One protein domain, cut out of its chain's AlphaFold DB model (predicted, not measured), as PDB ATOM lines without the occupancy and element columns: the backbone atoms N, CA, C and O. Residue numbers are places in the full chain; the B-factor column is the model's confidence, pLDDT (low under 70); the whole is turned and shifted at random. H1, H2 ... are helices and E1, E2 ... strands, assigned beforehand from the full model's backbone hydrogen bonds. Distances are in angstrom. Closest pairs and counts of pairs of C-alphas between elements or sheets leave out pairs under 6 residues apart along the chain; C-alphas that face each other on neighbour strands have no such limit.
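This is residues 322 to 444 of the 446 residues of an uncharacterized protein of Verrucomicrobiales bacterium (UniProt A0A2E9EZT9). A small parallel sheet, in order E1, E2, E3, has H2 over one face and H1 over the opposite one, with long H4 packed along E3. A loop, residues 408 to 424, makes one end; at the other, residues 435 to 442, including H5, stick out. The printed part has 123 residues with five named helices and four named strands, running H1 E1 H2 E2 H3 H4 E3 E4 H5, class mixed. It is only just loose, close to compact, with a radius of gyration of the C-alphas of 16.6 A, and flat, spanning 52 by 37 by 19 A.

E1 is residues 338 to 344, 20.3 A; E2, 369 to 375, 19.5 A; E3, 425 to 430, 16.6 A. H1 is 322 to 332, 15.7 A, from C-alpha 322 at (190.885, 208.600, 177.551); H2, 348 to 360, 19.0 A; H3, 379 to 387; H4, 390 to 407, 24.4 A. E4 is 434 to 436; H5, 439 to 442, ends at (199.197, 198.818, 180.719).

E1 and E2 are parallel, N 341 and O 371 3.1 A apart; E2 and E3 are parallel, N 372 and O 427 3.0 A apart. E1, H2, E2 and E2, H3 H4, E3 are strand-helix-strand units, parallel neighbour strands joined through helices, with right-handed crossovers. H2 has a height over the sheet of 9.5 A, H1 8.7 A. H4 is on the sheet; its closest C-alphas to E3, Asn 402 and Trp 426, are 5.7 A apart. H3 is close to H4 but not clearly touching, C-alphas 385 and 391 6.7 A apart. E4 pairs with no named strand. Every O i to N i+4 pair is within hydrogen-bond range in H1, H2, H3 and H4; H5 is too short for one.

The farthest C-alphas, Lys 418 and Asp 437, are 52.3 A apart. The printed part has no cut; the link H4 to E3 is long. pLDDT is under 70 at residues 346 to 348, 388 to 396, 415 to 419 and 436 to 444.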
ATOM      1  N   ASN A 322     189.705 209.332 177.092       74.44
ATOM      2  CA  ASN A 322     190.885 208.600 177.551       74.44
ATOM      3  C   ASN A 322     192.070 208.816 176.605       74.44
ATOM      4  O   ASN A 322     193.110 209.307 177.034       74.44
ATOM      5  N   ASP A 323     191.889 208.555 175.307       77.62
ATOM      6  CA  ASP A 323     192.957 208.727 174.313       77.62
ATOM      7  C   ASP A 323     193.354 210.213 174.163       77.62
ATOM      8  O   ASP A 323     194.510 210.534 173.890       77.62
ATOM      9  N   LYS A 324     192.419 211.145 174.408       81.31
ATOM     10  CA  LYS A 324     192.694 212.586 174.388       81.31
ATOM     11  C   LYS A 324     193.722 212.989 175.441       81.31
ATOM     12  O   LYS A 324     194.606 213.778 175.128       81.31
ATOM     13  N   LYS A 325     193.653 212.423 176.652       84.06
ATOM     14  CA  LYS A 325     194.651 212.687 177.703       84.06
ATOM     15  C   LYS A 325     196.033 212.181 177.301       84.06
ATOM     16  O   LYS A 325     197.020 212.870 177.532       84.06
ATOM     17  N   VAL A 326     196.105 211.009 176.669       83.94
ATOM     18  CA  VAL A 326     197.367 210.448 176.158       83.94
ATOM     19  C   VAL A 326     197.959 211.355 175.079       83.94
ATOM     20  O   VAL A 326     199.138 211.699 175.143       83.94
ATOM     21  N   MET A 327     197.141 211.818 174.131       86.44
ATOM     22  CA  MET A 327     197.558 212.789 173.114       86.44
ATOM     23  C   MET A 327     198.032 214.105 173.737       86.44
ATOM     24  O   MET A 327     199.113 214.573 173.398       86.44
ATOM     25  N   GLU A 328     197.261 214.696 174.652       86.81
ATOM     26  CA  GLU A 328     197.633 215.943 175.333       86.81
ATOM     27  C   GLU A 328     198.938 215.780 176.116       86.81
ATOM     28  O   GLU A 328     199.808 216.640 176.037       86.81
ATOM     29  N   ASN A 329     199.146 214.645 176.785       87.12
ATOM     30  CA  ASN A 329     200.410 214.336 177.451       87.12
ATOM     31  C   ASN A 329     201.576 214.234 176.464       87.12
ATOM     32  O   ASN A 329     202.641 214.790 176.732       87.12
ATOM     33  N   ARG A 330     201.393 213.566 175.317       86.56
ATOM     34  CA  ARG A 330     202.424 213.469 174.268       86.56
ATOM     35  C   ARG A 330     202.749 214.846 173.680       86.56
ATOM     36  O   ARG A 330     203.911 215.147 173.435       86.56
ATOM     37  N   VAL A 331     201.744 215.696 173.485       88.62
ATOM     38  CA  VAL A 331     201.907 217.049 172.934       88.62
ATOM     39  C   VAL A 331     202.542 217.999 173.950       88.62
ATOM     40  O   VAL A 331     203.401 218.783 173.573       88.62
ATOM     41  N   ASN A 332     202.203 217.890 175.234       87.19
ATOM     42  CA  ASN A 332     202.734 218.767 176.282       87.19
ATOM     43  C   ASN A 332     204.134 218.350 176.764       87.19
ATOM     44  O   ASN A 332     204.915 219.196 177.196       87.19
ATOM     45  N   ARG A 333     204.486 217.058 176.699       88.75
ATOM     46  CA  ARG A 333     205.820 216.554 177.073       88.75
ATOM     47  C   ARG A 333     206.793 216.668 175.900       88.75
ATOM     48  O   ARG A 333     207.133 215.672 175.264       88.75
ATOM     49  N   GLN A 334     207.246 217.885 175.619       89.00
ATOM     50  CA  GLN A 334     208.261 218.136 174.594       89.00
ATOM     51  C   GLN A 334     209.608 218.541 175.208       89.00
ATOM     52  O   GLN A 334     209.636 219.117 176.296       89.00
ATOM     53  N   PRO A 335     210.733 218.256 174.524       86.25
ATOM     54  CA  PRO A 335     212.037 218.779 174.917       86.25
ATOM     55  C   PRO A 335     212.045 220.311 174.962       86.25
ATOM     56  O   PRO A 335     211.304 220.959 174.218       86.25
ATOM     57  N   GLU A 336     212.933 220.891 175.773       83.94
ATOM     58  CA  GLU A 336     213.121 222.345 175.808       83.94
ATOM     59  C   GLU A 336     213.394 222.899 174.396       83.94
ATOM     60  O   GLU A 336     214.073 222.277 173.576       83.94
ATOM     61  N   GLY A 337     212.816 224.065 174.091       86.56
ATOM     62  CA  GLY A 337     212.921 224.682 172.767       86.56
ATOM     63  C   GLY A 337     212.026 224.037 171.704       86.56
ATOM     64  O   GLY A 337     212.283 224.216 170.512       86.56
ATOM     65  N   THR A 338     210.992 223.292 172.112       90.62
ATOM     66  CA  THR A 338     209.991 222.699 171.214       90.62
ATOM     67  C   THR A 338     208.578 223.128 171.593       90.62
ATOM     68  O   THR A 338     208.179 222.991 172.745       90.62
ATOM     69  N   VAL A 339     207.805 223.565 170.601       91.94
ATOM     70  CA  VAL A 339     206.353 223.756 170.699       91.94
ATOM     71  C   VAL A 339     205.665 222.686 169.865       91.94
ATOM     72  O   VAL A 339     206.084 222.378 168.745       91.94
ATOM     73  N   ALA A 340     204.606 222.102 170.415       92.12
ATOM     74  CA  ALA A 340     203.799 221.117 169.724       92.12
ATOM     75  C   ALA A 340     202.310 221.411 169.882       92.12
ATOM     76  O   ALA A 340     201.859 221.873 170.926       92.12
ATOM     77  N   PHE A 341     201.547 221.074 168.852       89.88
ATOM     78  CA  PHE A 341     200.090 221.089 168.874       89.88
ATOM     79  C   PHE A 341     199.544 219.916 168.065       89.88
ATOM     80  O   PHE A 341     200.290 219.241 167.353       89.88
ATOM     81  N   TYR A 342     198.243 219.648 168.176       89.00
ATOM     82  CA  TYR A 342     197.602 218.530 167.489       89.00
ATOM     83  C   TYR A 342     196.407 218.969 166.646       89.00
ATOM     84  O   TYR A 342     195.657 219.866 167.023       89.00
ATOM     85  N   ASN A 343     196.202 218.302 165.510       87.31
ATOM     86  CA  ASN A 343     195.090 218.574 164.606       87.31
ATOM     87  C   ASN A 343     194.580 217.313 163.894       87.31
ATOM     88  O   ASN A 343     195.284 216.316 163.739       87.31
ATOM     89  N   SER A 344     193.321 217.378 163.455       85.00
ATOM     90  CA  SER A 344     192.700 216.331 162.637       85.00
ATOM     91  C   SER A 344     193.198 216.409 161.197       85.00
ATOM     92  O   SER A 344     193.242 217.498 160.618       85.00
ATOM     93  N   SER A 345     193.447 215.252 160.582       79.62
ATOM     94  CA  SER A 345     193.785 215.136 159.156       79.62
ATOM     95  C   SER A 345     192.705 215.701 158.216       79.62
ATOM     96  O   SER A 345     192.961 215.974 157.049       79.62
ATOM     97  N   LEU A 346     191.477 215.909 158.701       69.81
ATOM     98  CA  LEU A 346     190.368 216.420 157.889       69.81
ATOM     99  C   LEU A 346     190.337 217.954 157.752       69.81
ATOM    100  O   LEU A 346     189.495 218.463 157.014       69.81
ATOM    101  N   ILE A 347     191.201 218.701 158.456       68.75
ATOM    102  CA  ILE A 347     191.091 220.168 158.576       68.75
ATOM    103  C   ILE A 347     192.426 220.863 158.246       68.75
ATOM    104  O   ILE A 347     193.056 221.471 159.109       68.75
ATOM    105  N   SER A 348     192.853 220.817 156.979       67.62
ATOM    106  CA  SER A 348     194.140 221.388 156.526       67.62
ATOM    107  C   SER A 348     194.307 222.883 156.836       67.62
ATOM    108  O   SER A 348     195.328 223.286 157.383       67.62
ATOM    109  N   ARG A 349     193.276 223.706 156.600       73.69
ATOM    110  CA  ARG A 349     193.320 225.157 156.887       73.69
ATOM    111  C   ARG A 349     193.538 225.488 158.364       73.69
ATOM    112  O   ARG A 349     194.083 226.538 158.685       73.69
ATOM    113  N   LYS A 350     193.097 224.612 159.271       80.25
ATOM    114  CA  LYS A 350     193.304 224.815 160.707       80.25
ATOM    115  C   LYS A 350     194.765 224.580 161.092       80.25
ATOM    116  O   LYS A 350     195.286 225.316 161.915       80.25
ATOM    117  N   ILE A 351     195.434 223.623 160.449       80.69
ATOM    118  CA  ILE A 351     196.866 223.366 160.659       80.69
ATOM    119  C   ILE A 351     197.687 224.606 160.282       80.69
ATOM    120  O   ILE A 351     198.539 225.028 161.058       80.69
ATOM    121  N   GLU A 352     197.398 225.207 159.125       80.06
ATOM    122  CA  GLU A 352     198.049 226.445 158.668       80.06
ATOM    123  C   GLU A 352     197.822 227.602 159.649       80.06
ATOM    124  O   GLU A 352     198.761 228.305 160.016       80.06
ATOM    125  N   HIS A 353     196.577 227.780 160.102       84.62
ATOM    126  CA  HIS A 353     196.216 228.822 161.058       84.62
ATOM    127  C   HIS A 353     196.931 228.649 162.405       84.62
ATOM    128  O   HIS A 353     197.573 229.585 162.875       84.62
ATOM    129  N   ASP A 354     196.842 227.463 163.010       85.75
ATOM    130  CA  ASP A 354     197.440 227.184 164.321       85.75
ATOM    131  C   ASP A 354     198.967 227.324 164.259       85.75
ATOM    132  O   ASP A 354     199.578 227.887 165.161       85.75
ATOM    133  N   MET A 355     199.586 226.927 163.144       82.38
ATOM    134  CA  MET A 355     201.009 227.165 162.916       82.38
ATOM    135  C   MET A 355     201.350 228.662 162.917       82.38
ATOM    136  O   MET A 355     202.289 229.072 163.598       82.38
ATOM    137  N   LEU A 356     200.629 229.481 162.145       83.94
ATOM    138  CA  LEU A 356     200.902 230.919 162.073       83.94
ATOM    139  C   LEU A 356     200.757 231.592 163.444       83.94
ATOM    140  O   LEU A 356     201.551 232.475 163.770       83.94
ATOM    141  N   GLN A 357     199.798 231.147 164.259       87.88
ATOM    142  CA  GLN A 357     199.646 231.612 165.640       87.88
ATOM    143  C   GLN A 357     200.881 231.270 166.484       87.88
ATOM    144  O   GLN A 357     201.447 232.157 167.116       87.88
ATOM    145  N   GLU A 358     201.371 230.027 166.435       88.12
ATOM    146  CA  GLU A 358     202.543 229.624 167.225       88.12
ATOM    147  C   GLU A 358     203.835 230.326 166.792       88.12
ATOM    148  O   GLU A 358     204.671 230.653 167.635       88.12
ATOM    149  N   ILE A 359     204.003 230.589 165.493       82.06
ATOM    150  CA  ILE A 359     205.172 231.301 164.950       82.06
ATOM    151  C   ILE A 359     205.178 232.775 165.362       82.06
ATOM    152  O   ILE A 359     206.238 233.350 165.601       82.06
ATOM    153  N   THR A 360     204.002 233.402 165.392       84.25
ATOM    154  CA  THR A 360     203.864 234.833 165.697       84.25
ATOM    155  C   THR A 360     203.726 235.116 167.190       84.25
ATOM    156  O   THR A 360     203.789 236.279 167.589       84.25
ATOM    157  N   ASN A 361     203.596 234.076 168.018       87.56
ATOM    158  CA  ASN A 361     203.537 234.199 169.465       87.56
ATOM    159  C   ASN A 361     204.882 234.718 170.034       87.56
ATOM    160  O   ASN A 361     205.901 234.028 169.916       87.56
ATOM    161  N   PRO A 362     204.910 235.897 170.691       85.19
ATOM    162  CA  PRO A 362     206.127 236.460 171.280       85.19
ATOM    163  C   PRO A 362     206.803 235.556 172.319       85.19
ATOM    164  O   PRO A 362     208.027 235.609 172.465       85.19
ATOM    165  N   ASP A 363     206.034 234.710 173.009       87.12
ATOM    166  CA  ASP A 363     206.550 233.782 174.021       87.12
ATOM    167  C   ASP A 363     207.373 232.644 173.393       87.12
ATOM    168  O   ASP A 363     208.262 232.080 174.030       87.12
ATOM    169  N   ASN A 364     207.157 232.372 172.102       87.12
ATOM    170  CA  ASN A 364     207.848 231.329 171.348       87.12
ATOM    171  C   ASN A 364     209.098 231.839 170.608       87.12
ATOM    172  O   ASN A 364     209.667 231.128 169.777       87.12
ATOM    173  N   LYS A 365     209.564 233.063 170.891       82.62
ATOM    174  CA  LYS A 365     210.708 233.673 170.187       82.62
ATOM    175  C   LYS A 365     211.989 232.828 170.242       82.62
ATOM    176  O   LYS A 365     212.737 232.815 169.266       82.62
ATOM    177  N   ASP A 366     212.197 232.087 171.330       84.81
ATOM    178  CA  ASP A 366     213.384 231.253 171.566       84.81
ATOM    179  C   ASP A 366     213.139 229.762 171.239       84.81
ATOM    180  O   ASP A 366     213.941 228.893 171.582       84.81
ATOM    181  N   VAL A 367     212.015 229.438 170.586       88.56
ATOM    182  CA  VAL A 367     211.651 228.067 170.203       88.56
ATOM    183  C   VAL A 367     212.306 227.700 168.877       88.56
ATOM    184  O   VAL A 367     212.213 228.432 167.889       88.56
ATOM    185  N   ILE A 368     212.936 226.526 168.850       88.62
ATOM    186  CA  ILE A 368     213.668 225.998 167.695       88.62
ATOM    187  C   ILE A 368     212.781 225.041 166.895       88.62
ATOM    188  O   ILE A 368     212.760 225.100 165.666       88.62
ATOM    189  N   ASN A 369     212.044 224.155 167.569       90.06
ATOM    190  CA  ASN A 369     211.296 223.080 166.920       90.06
ATOM    191  C   ASN A 369     209.788 223.291 167.041       90.06
ATOM    192  O   ASN A 369     209.262 223.451 168.137       90.06
ATOM    193  N   PHE A 370     209.089 223.194 165.918       90.81
ATOM    194  CA  PHE A 370     207.636 223.239 165.843       90.81
ATOM    195  C   PHE A 370     207.121 221.906 165.295       90.81
ATOM    196  O   PHE A 370     207.587 221.421 164.256       90.81
ATOM    197  N   LYS A 371     206.182 221.288 166.018       91.19
ATOM    198  CA  LYS A 371     205.626 219.973 165.672       91.19
ATOM    199  C   LYS A 371     204.104 220.005 165.597       91.19
ATOM    200  O   LYS A 371     203.443 220.361 166.570       91.19
ATOM    201  N   ALA A 372     203.551 219.523 164.488       88.69
ATOM    202  CA  ALA A 372     202.124 219.241 164.375       88.69
ATOM    203  C   ALA A 372     201.861 217.734 164.456       88.69
ATOM    204  O   ALA A 372     202.257 216.972 163.571       88.69
ATOM    205  N   TYR A 373     201.157 217.315 165.504       89.88
ATOM    206  CA  TYR A 373     200.678 215.950 165.682       89.88
ATOM    207  C   TYR A 373     199.363 215.753 164.923       89.88
ATOM    208  O   TYR A 373     198.350 216.383 165.235       89.88
ATOM    209  N   ILE A 374     199.359 214.872 163.927       87.19
ATOM    210  CA  ILE A 374     198.197 214.626 163.068       87.19
ATOM    211  C   ILE A 374     197.531 213.313 163.464       87.19
ATOM    212  O   ILE A 374     198.163 212.257 163.404       87.19
ATOM    213  N   TYR A 375     196.250 213.371 163.839       87.69
ATOM    214  CA  TYR A 375     195.427 212.177 164.044       87.69
ATOM    215  C   TYR A 375     194.409 211.972 162.927       87.69
ATOM    216  O   TYR A 375     193.933 212.913 162.291       87.69
ATOM    217  N   PHE A 376     194.018 210.711 162.756       85.06
ATOM    218  CA  PHE A 376     193.073 210.270 161.741       85.06
ATOM    219  C   PHE A 376     191.772 209.805 162.399       85.06
ATOM    220  O   PHE A 376     191.776 208.981 163.314       85.06
ATOM    221  N   SER A 377     190.635 210.320 161.931       79.50
ATOM    222  CA  SER A 377     189.326 209.992 162.512       79.50
ATOM    223  C   SER A 377     188.863 208.563 162.212       79.50
ATOM    224  O   SER A 377     188.045 208.020 162.952       79.50
ATOM    225  N   ASN A 378     189.322 207.988 161.100       77.75
ATOM    226  CA  ASN A 378     189.024 206.632 160.638       77.75
ATOM    227  C   ASN A 378     189.998 206.231 159.512       77.75
ATOM    228  O   ASN A 378     190.750 207.070 159.009       77.75
ATOM    229  N   GLU A 379     189.953 204.960 159.109       76.62
ATOM    230  CA  GLU A 379     190.813 204.394 158.061       76.62
ATOM    231  C   GLU A 379     190.662 205.126 156.725       76.62
ATOM    232  O   GLU A 379     191.660 205.529 156.138       76.62
ATOM    233  N   ALA A 380     189.433 205.453 156.315       74.62
ATOM    234  CA  ALA A 380     189.188 206.216 155.090       74.62
ATOM    235  C   ALA A 380     189.819 207.625 155.119       74.62
ATOM    236  O   ALA A 380     190.271 208.123 154.092       74.62
ATOM    237  N   ALA A 381     189.875 208.286 156.280       75.31
ATOM    238  CA  ALA A 381     190.531 209.586 156.439       75.31
ATOM    239  C   ALA A 381     192.062 209.478 156.377       75.31
ATOM    240  O   ALA A 381     192.716 210.420 155.932       75.31
ATOM    241  N   LYS A 382     192.624 208.343 156.811       79.88
ATOM    242  CA  LYS A 382     194.048 208.021 156.670       79.88
ATOM    243  C   LYS A 382     194.387 207.725 155.214       79.88
ATOM    244  O   LYS A 382     195.278 208.368 154.675       79.88
ATOM    245  N   GLU A 383     193.641 206.827 154.573       76.31
ATOM    246  CA  GLU A 383     193.797 206.521 153.149       76.31
ATOM    247  C   GLU A 383     193.693 207.802 152.329       76.31
ATOM    248  O   GLU A 383     194.645 208.155 151.655       76.31
ATOM    249  N   LYS A 384     192.625 208.592 152.493       75.31
ATOM    250  CA  LYS A 384     192.460 209.863 151.775       75.31
ATOM    251  C   LYS A 384     193.627 210.830 151.984       75.31
ATOM    252  O   LYS A 384     193.996 211.510 151.033       75.31
ATOM    253  N   TRP A 385     194.192 210.923 153.190       76.19
ATOM    254  CA  TRP A 385     195.343 211.790 153.472       76.19
ATOM    255  C   TRP A 385     196.596 211.376 152.687       76.19
ATOM    256  O   TRP A 385     197.344 212.246 152.252       76.19
ATOM    257  N   PHE A 386     196.804 210.072 152.476       74.50
ATOM    258  CA  PHE A 386     197.980 209.548 151.775       74.50
ATOM    259  C   PHE A 386     197.768 209.301 150.266       74.50
ATOM    260  O   PHE A 386     198.724 209.462 149.511       74.50
ATOM    261  N   ASP A 387     196.547 208.958 149.833       70.06
ATOM    262  CA  ASP A 387     196.170 208.668 148.433       70.06
ATOM    263  C   ASP A 387     195.897 209.924 147.606       70.06
ATOM    264  O   ASP A 387     196.086 209.932 146.391       70.06
ATOM    265  N   SER A 388     195.387 210.986 148.229       57.91
ATOM    266  CA  SER A 388     195.317 212.258 147.517       57.91
ATOM    267  C   SER A 388     196.739 212.784 147.304       57.91
ATOM    268  O   SER A 388     197.627 212.495 148.106       57.91
ATOM    269  N   ASN A 389     196.953 213.632 146.290       51.03
ATOM    270  CA  ASN A 389     198.195 214.405 146.101       51.03
ATOM    271  C   ASN A 389     198.610 215.232 147.354       51.03
ATOM    272  O   ASN A 389     199.554 216.007 147.291       51.03
ATOM    273  N   LEU A 390     197.923 215.101 148.498       52.81
ATOM    274  CA  LEU A 390     198.346 215.570 149.810       52.81
ATOM    275  C   LEU A 390     199.576 214.852 150.377       52.81
ATOM    276  O   LEU A 390     200.186 215.439 151.256       52.81
ATOM    277  N   SER A 391     199.983 213.649 149.957       49.38
ATOM    278  CA  SER A 391     201.246 213.070 150.465       49.38
ATOM    279  C   SER A 391     202.473 213.805 149.906       49.38
ATOM    280  O   SER A 391     203.331 214.236 150.682       49.38
ATOM    281  N   GLU A 392     202.492 214.064 148.594       54.84
ATOM    282  CA  GLU A 392     203.388 215.048 147.963       54.84
ATOM    283  C   GLU A 392     203.137 216.447 148.540       54.84
ATOM    284  O   GLU A 392     204.072 217.102 148.993       54.84
ATOM    285  N   GLY A 393     201.869 216.843 148.679       59.19
ATOM    286  CA  GLY A 393     201.463 218.112 149.275       59.19
ATOM    287  C   GLY A 393     201.937 218.319 150.717       59.19
ATOM    288  O   GLY A 393     202.206 219.446 151.088       59.19
ATOM    289  N   CYS A 394     202.099 217.286 151.545       62.81
ATOM    290  CA  CYS A 394     202.583 217.404 152.926       62.81
ATOM    291  C   CYS A 394     204.103 217.525 152.981       62.81
ATOM    292  O   CYS A 394     204.620 218.238 153.844       62.81
ATOM    293  N   ALA A 395     204.821 216.856 152.077       67.31
ATOM    294  CA  ALA A 395     206.252 217.077 151.896       67.31
ATOM    295  C   ALA A 395     206.507 218.497 151.362       67.31
ATOM    296  O   ALA A 395     207.335 219.221 151.913       67.31
ATOM    297  N   GLU A 396     205.719 218.936 150.377       69.94
ATOM    298  CA  GLU A 396     205.734 220.302 149.850       69.94
ATOM    299  C   GLU A 396     205.336 221.340 150.900       69.94
ATOM    300  O   GLU A 396     205.980 222.379 150.995       69.94
ATOM    301  N   LEU A 397     204.325 221.075 151.728       72.50
ATOM    302  CA  LEU A 397     203.872 221.971 152.795       72.50
ATOM    303  C   LEU A 397     204.900 222.030 153.932       72.50
ATOM    304  O   LEU A 397     205.208 223.110 154.426       72.50
ATOM    305  N   THR A 398     205.520 220.897 154.281       77.25
ATOM    306  CA  THR A 398     206.657 220.848 155.216       77.25
ATOM    307  C   THR A 398     207.827 221.678 154.700       77.25
ATOM    308  O   THR A 398     208.396 222.467 155.452       77.25
ATOM    309  N   GLU A 399     208.192 221.534 153.426       81.81
ATOM    310  CA  GLU A 399     209.273 222.317 152.821       81.81
ATOM    311  C   GLU A 399     208.892 223.797 152.689       81.81
ATOM    312  O   GLU A 399     209.703 224.668 152.992       81.81
ATOM    313  N   THR A 400     207.649 224.106 152.316       80.44
ATOM    314  CA  THR A 400     207.123 225.477 152.233       80.44
ATOM    315  C   THR A 400     207.220 226.175 153.581       80.44
ATOM    316  O   THR A 400     207.719 227.297 153.667       80.44
ATOM    317  N   PHE A 401     206.829 225.500 154.659       80.50
ATOM    318  CA  PHE A 401     206.967 226.051 156.000       80.50
ATOM    319  C   PHE A 401     208.419 226.168 156.424       80.50
ATOM    320  O   PHE A 401     208.818 227.229 156.890       80.50
ATOM    321  N   ASN A 402     209.246 225.147 156.205       83.25
ATOM    322  CA  ASN A 402     210.670 225.249 156.511       83.25
ATOM    323  C   ASN A 402     211.350 226.400 155.745       83.25
ATOM    324  O   ASN A 402     212.231 227.055 156.299       83.25
ATOM    325  N   ARG A 403     210.913 226.726 154.521       84.00
ATOM    326  CA  ARG A 403     211.356 227.933 153.800       84.00
ATOM    327  C   ARG A 403     210.932 229.220 154.502       84.00
ATOM    328  O   ARG A 403     211.777 230.092 154.669       84.00
ATOM    329  N   LEU A 404     209.680 229.326 154.956       81.06
ATOM    330  CA  LEU A 404     209.228 230.476 155.753       81.06
ATOM    331  C   LEU A 404     210.029 230.606 157.055       81.06
ATOM    332  O   LEU A 404     210.470 231.698 157.397       81.06
ATOM    333  N   PHE A 405     210.296 229.497 157.744       83.12
ATOM    334  CA  PHE A 405     211.099 229.492 158.968       83.12
ATOM    335  C   PHE A 405     212.548 229.939 158.737       83.12
ATOM    336  O   PHE A 405     213.095 230.629 159.593       83.12
ATOM    337  N   ARG A 406     213.149 229.623 157.579       82.19
ATOM    338  CA  ARG A 406     214.481 230.132 157.186       82.19
ATOM    339  C   ARG A 406     214.505 231.644 156.937       82.19
ATOM    340  O   ARG A 406     215.579 232.230 156.957       82.19
ATOM    341  N   MET A 407     213.355 232.276 156.683       83.00
ATOM    342  CA  MET A 407     213.254 233.735 156.541       83.00
ATOM    343  C   MET A 407     213.136 234.456 157.890       83.00
ATOM    344  O   MET A 407     213.285 235.677 157.945       83.00
ATOM    345  N   LEU A 408     212.844 233.731 158.971       82.62
ATOM    346  CA  LEU A 408     212.751 234.303 160.309       82.62
ATOM    347  C   LEU A 408     214.141 234.388 160.963       82.62
ATOM    348  O   LEU A 408     215.010 233.576 160.644       82.62
ATOM    349  N   PRO A 409     214.354 235.313 161.923       81.56
ATOM    350  CA  PRO A 409     215.606 235.386 162.670       81.56
ATOM    351  C   PRO A 409     215.927 234.049 163.334       81.56
ATOM    352  O   PRO A 409     215.054 233.461 163.981       81.56
ATOM    353  N   GLU A 410     217.162 233.583 163.178       84.88
ATOM    354  CA  GLU A 410     217.618 232.360 163.827       84.88
ATOM    355  C   GLU A 410     217.621 232.505 165.353       84.88
ATOM    356  O   GLU A 410     217.741 233.603 165.903       84.88
ATOM    357  N   VAL A 411     217.468 231.377 166.042       85.31
ATOM    358  CA  VAL A 411     217.395 231.338 167.503       85.31
ATOM    359  C   VAL A 411     218.796 231.170 168.072       85.31
ATOM    360  O   VAL A 411     219.541 230.293 167.636       85.31
ATOM    361  N   GLN A 412     219.157 231.990 169.058       80.25
ATOM    362  CA  GLN A 412     220.438 231.866 169.748       80.25
ATOM    363  C   GLN A 412     220.431 230.634 170.661       80.25
ATOM    364  O   GLN A 412     219.526 230.460 171.479       80.25
ATOM    365  N   ILE A 413     221.451 229.784 170.546       77.00
ATOM    366  CA  ILE A 413     221.548 228.584 171.380       77.00
ATOM    367  C   ILE A 413     221.837 229.003 172.829       77.00
ATOM    368  O   ILE A 413     222.844 229.658 173.117       77.00
ATOM    369  N   LYS A 414     220.968 228.608 173.768       70.12
ATOM    370  CA  LYS A 414     221.193 228.842 175.202       70.12
ATOM    371  C   LYS A 414     222.497 228.168 175.649       70.12
ATOM    372  O   LYS A 414     222.647 226.958 175.515       70.12
ATOM    373  N   GLY A 415     223.418 228.955 176.210       67.88
ATOM    374  CA  GLY A 415     224.701 228.473 176.741       67.88
ATOM    375  C   GLY A 415     225.852 228.391 175.731       67.88
ATOM    376  O   GLY A 415     226.952 228.015 176.126       67.88
ATOM    377  N   ALA A 416     225.630 228.754 174.464       67.69
ATOM    378  CA  ALA A 416     226.671 228.807 173.435       67.69
ATOM    379  C   ALA A 416     227.315 230.204 173.317       67.69
ATOM    380  O   ALA A 416     226.846 231.177 173.920       67.69
ATOM    381  N   ASN A 417     228.401 230.318 172.545       68.50
ATOM    382  CA  ASN A 417     229.076 231.598 172.338       68.50
ATOM    383  C   ASN A 417     228.167 232.575 171.575       68.50
ATOM    384  O   ASN A 417     227.272 232.192 170.820       68.50
ATOM    385  N   LYS A 418     228.389 233.881 171.767       61.72
ATOM    386  CA  LYS A 418     227.636 234.929 171.067       61.72
ATOM    387  C   LYS A 418     227.869 234.801 169.555       61.72
ATOM    388  O   LYS A 418     228.951 235.134 169.082       61.72
ATOM    389  N   GLY A 419     226.854 234.338 168.827       66.56
ATOM    390  CA  GLY A 419     226.914 234.095 167.381       66.56
ATOM    391  C   GLY A 419     226.494 232.684 166.961       66.56
ATOM    392  O   GLY A 419     226.189 232.493 165.792       66.56
ATOM    393  N   ASP A 420     226.412 231.731 167.895       77.12
ATOM    394  CA  ASP A 420     225.924 230.382 167.598       77.12
ATOM    395  C   ASP A 420     224.390 230.384 167.539       77.12
ATOM    396  O   ASP A 420     223.692 230.446 168.562       77.12
ATOM    397  N   THR A 421     223.861 230.356 166.319       83.62
ATOM    398  CA  THR A 421     222.427 230.383 166.030       83.62
ATOM    399  C   THR A 421     221.978 229.118 165.310       83.62
ATOM    400  O   THR A 421     222.766 228.414 164.676       83.62
ATOM    401  N   VAL A 422     220.694 228.787 165.450       85.94
ATOM    402  CA  VAL A 422     220.067 227.659 164.756       85.94
ATOM    403  C   VAL A 422     218.788 228.091 164.046       85.94
ATOM    404  O   VAL A 422     217.975 228.828 164.621       85.94
ATOM    405  N   PRO A 423     218.557 227.608 162.813       85.62
ATOM    406  CA  PRO A 423     217.308 227.857 162.123       85.62
ATOM    407  C   PRO A 423     216.174 227.097 162.809       85.62
ATOM    408  O   PRO A 423     216.334 225.951 163.249       85.62
ATOM    409  N   ARG A 424     215.005 227.732 162.847       88.31
ATOM    410  CA  ARG A 424     213.769 227.087 163.289       88.31
ATOM    411  C   ARG A 424     213.368 225.976 162.314       88.31
ATOM    412  O   ARG A 424     213.657 226.057 161.119       88.31
ATOM    413  N   LYS A 425     212.697 224.939 162.819       88.50
ATOM    414  CA  LYS A 425     212.305 223.756 162.041       88.50
ATOM    415  C   LYS A 425     210.852 223.371 162.270       88.50
ATOM    416  O   LYS A 425     210.374 223.377 163.403       88.50
ATOM    417  N   TRP A 426     210.203 222.953 161.190       87.50
ATOM    418  CA  TRP A 426     208.851 222.412 161.158       87.50
ATOM    419  C   TRP A 426     208.849 220.911 160.856       87.50
ATOM    420  O   TRP A 426     209.584 220.448 159.978       87.50
ATOM    421  N   SER A 427     207.976 220.161 161.534       86.50
ATOM    422  CA  SER A 427     207.740 218.744 161.231       86.50
ATOM    423  C   SER A 427     206.309 218.287 161.526       86.50
ATOM    424  O   SER A 427     205.670 218.739 162.479       86.50
ATOM    425  N   PHE A 428     205.831 217.336 160.720       86.31
ATOM    426  CA  PHE A 428     204.622 216.569 161.008       86.31
ATOM    427  C   PHE A 428     204.960 215.283 161.753       86.31
ATOM    428  O   PHE A 428     205.896 214.571 161.391       86.31
ATOM    429  N   VAL A 429     204.153 214.967 162.763       87.44
ATOM    430  CA  VAL A 429     204.210 213.704 163.499       87.44
ATOM    431  C   VAL A 429     202.866 213.003 163.344       87.44
ATOM    432  O   VAL A 429     201.841 213.498 163.809       87.44
ATOM    433  N   TYR A 430     202.846 211.855 162.674       86.81
ATOM    434  CA  TYR A 430     201.619 211.084 162.485       86.81
ATOM    435  C   TYR A 430     201.347 210.215 163.708       86.81
ATOM    436  O   TYR A 430     202.204 209.436 164.120       86.81
ATOM    437  N   MET A 431     200.160 210.359 164.291       85.12
ATOM    438  CA  MET A 431     199.758 209.558 165.441       85.12
ATOM    439  C   MET A 431     199.388 208.131 165.035       85.12
ATOM    440  O   MET A 431     198.904 207.884 163.927       85.12
ATOM    441  N   GLU A 432     199.588 207.200 165.968       83.94
ATOM    442  CA  GLU A 432     199.166 205.807 165.826       83.94
ATOM    443  C   GLU A 432     197.664 205.736 165.535       83.94
ATOM    444  O   GLU A 432     196.858 206.511 166.058       83.94
ATOM    445  N   THR A 433     197.283 204.816 164.654       81.06
ATOM    446  CA  THR A 433     195.886 204.658 164.232       81.06
ATOM    447  C   THR A 433     195.205 203.457 164.866       81.06
ATOM    448  O   THR A 433     193.981 203.389 164.884       81.06
ATOM    449  N   GLU A 434     195.982 202.521 165.398       79.44
ATOM    450  CA  GLU A 434     195.523 201.241 165.927       79.44
ATOM    451  C   GLU A 434     196.271 200.947 167.227       79.44
ATOM    452  O   GLU A 434     197.463 201.234 167.302       79.44
ATOM    453  N   LYS A 435     195.575 200.370 168.209       71.44
ATOM    454  CA  LYS A 435     196.170 199.786 169.419       71.44
ATOM    455  C   LYS A 435     195.753 198.328 169.567       71.44
ATOM    456  O   LYS A 435     194.613 197.978 169.222       71.44
ATOM    457  N   ASP A 436     196.668 197.510 170.073       62.06
ATOM    458  CA  ASP A 436     196.414 196.106 170.392       62.06
ATOM    459  C   ASP A 436     195.702 196.006 171.761       62.06
ATOM    460  O   ASP A 436     195.846 196.878 172.622       62.06
ATOM    461  N   ASP A 437     194.892 194.962 171.984       49.50
ATOM    462  CA  ASP A 437     194.102 194.821 173.225       49.50
ATOM    463  C   ASP A 437     194.976 194.665 174.499       49.50
ATOM    464  O   ASP A 437     194.481 194.912 175.598       49.50
ATOM    465  N   GLU A 438     196.265 194.316 174.381       46.66
ATOM    466  CA  GLU A 438     197.198 194.195 175.520       46.66
ATOM    467  C   GLU A 438     197.707 195.555 176.050       46.66
ATOM    468  O   GLU A 438     197.869 195.710 177.261       46.66
ATOM    469  N   GLU A 439     197.864 196.578 175.197       46.94
ATOM    470  CA  GLU A 439     198.272 197.941 175.611       46.94
ATOM    471  C   GLU A 439     197.163 198.697 176.364       46.94
ATOM    472  O   GLU A 439     197.423 199.618 177.137       46.94
ATOM    473  N   MET A 440     195.902 198.283 176.197       44.88
ATOM    474  CA  MET A 440     194.753 198.873 176.898       44.88
ATOM    475  C   MET A 440     194.790 198.660 178.417       44.88
ATOM    476  O   MET A 440     194.132 199.404 179.146       44.88
ATOM    477  N   LEU A 441     195.517 197.644 178.893       38.94
ATOM    478  CA  LEU A 441     195.650 197.337 180.317       38.94
ATOM    479  C   LEU A 441     196.866 198.032 180.946       38.94
ATOM    480  O   LEU A 441     196.779 198.437 182.105       38.94
ATOM    481  N   SER A 442     197.957 198.228 180.199       41.88
ATOM    482  CA  SER A 442     199.197 198.818 180.719       41.88
ATOM    483  C   SER A 442     199.153 200.344 180.829       41.88
ATOM    484  O   SER A 442     199.628 200.876 181.822       41.88
ATOM    485  N   GLU A 443     198.525 201.063 179.892       44.38
ATOM    486  CA  GLU A 443     198.461 202.541 179.948       44.38
ATOM    487  C   GLU A 443     197.373 203.086 180.899       44.38
ATOM    488  O   GLU A 443     197.234 204.296 181.076       44.38
ATOM    489  N   SER A 444     196.572 202.207 181.514       37.75
ATOM    490  CA  SER A 444     195.559 202.583 182.517       37.75
ATOM    491  C   SER A 444     196.084 202.592 183.958       37.75
ATOM    492  O   SER A 444     195.357 202.980 184.875       37.75
TER     493      SER A 444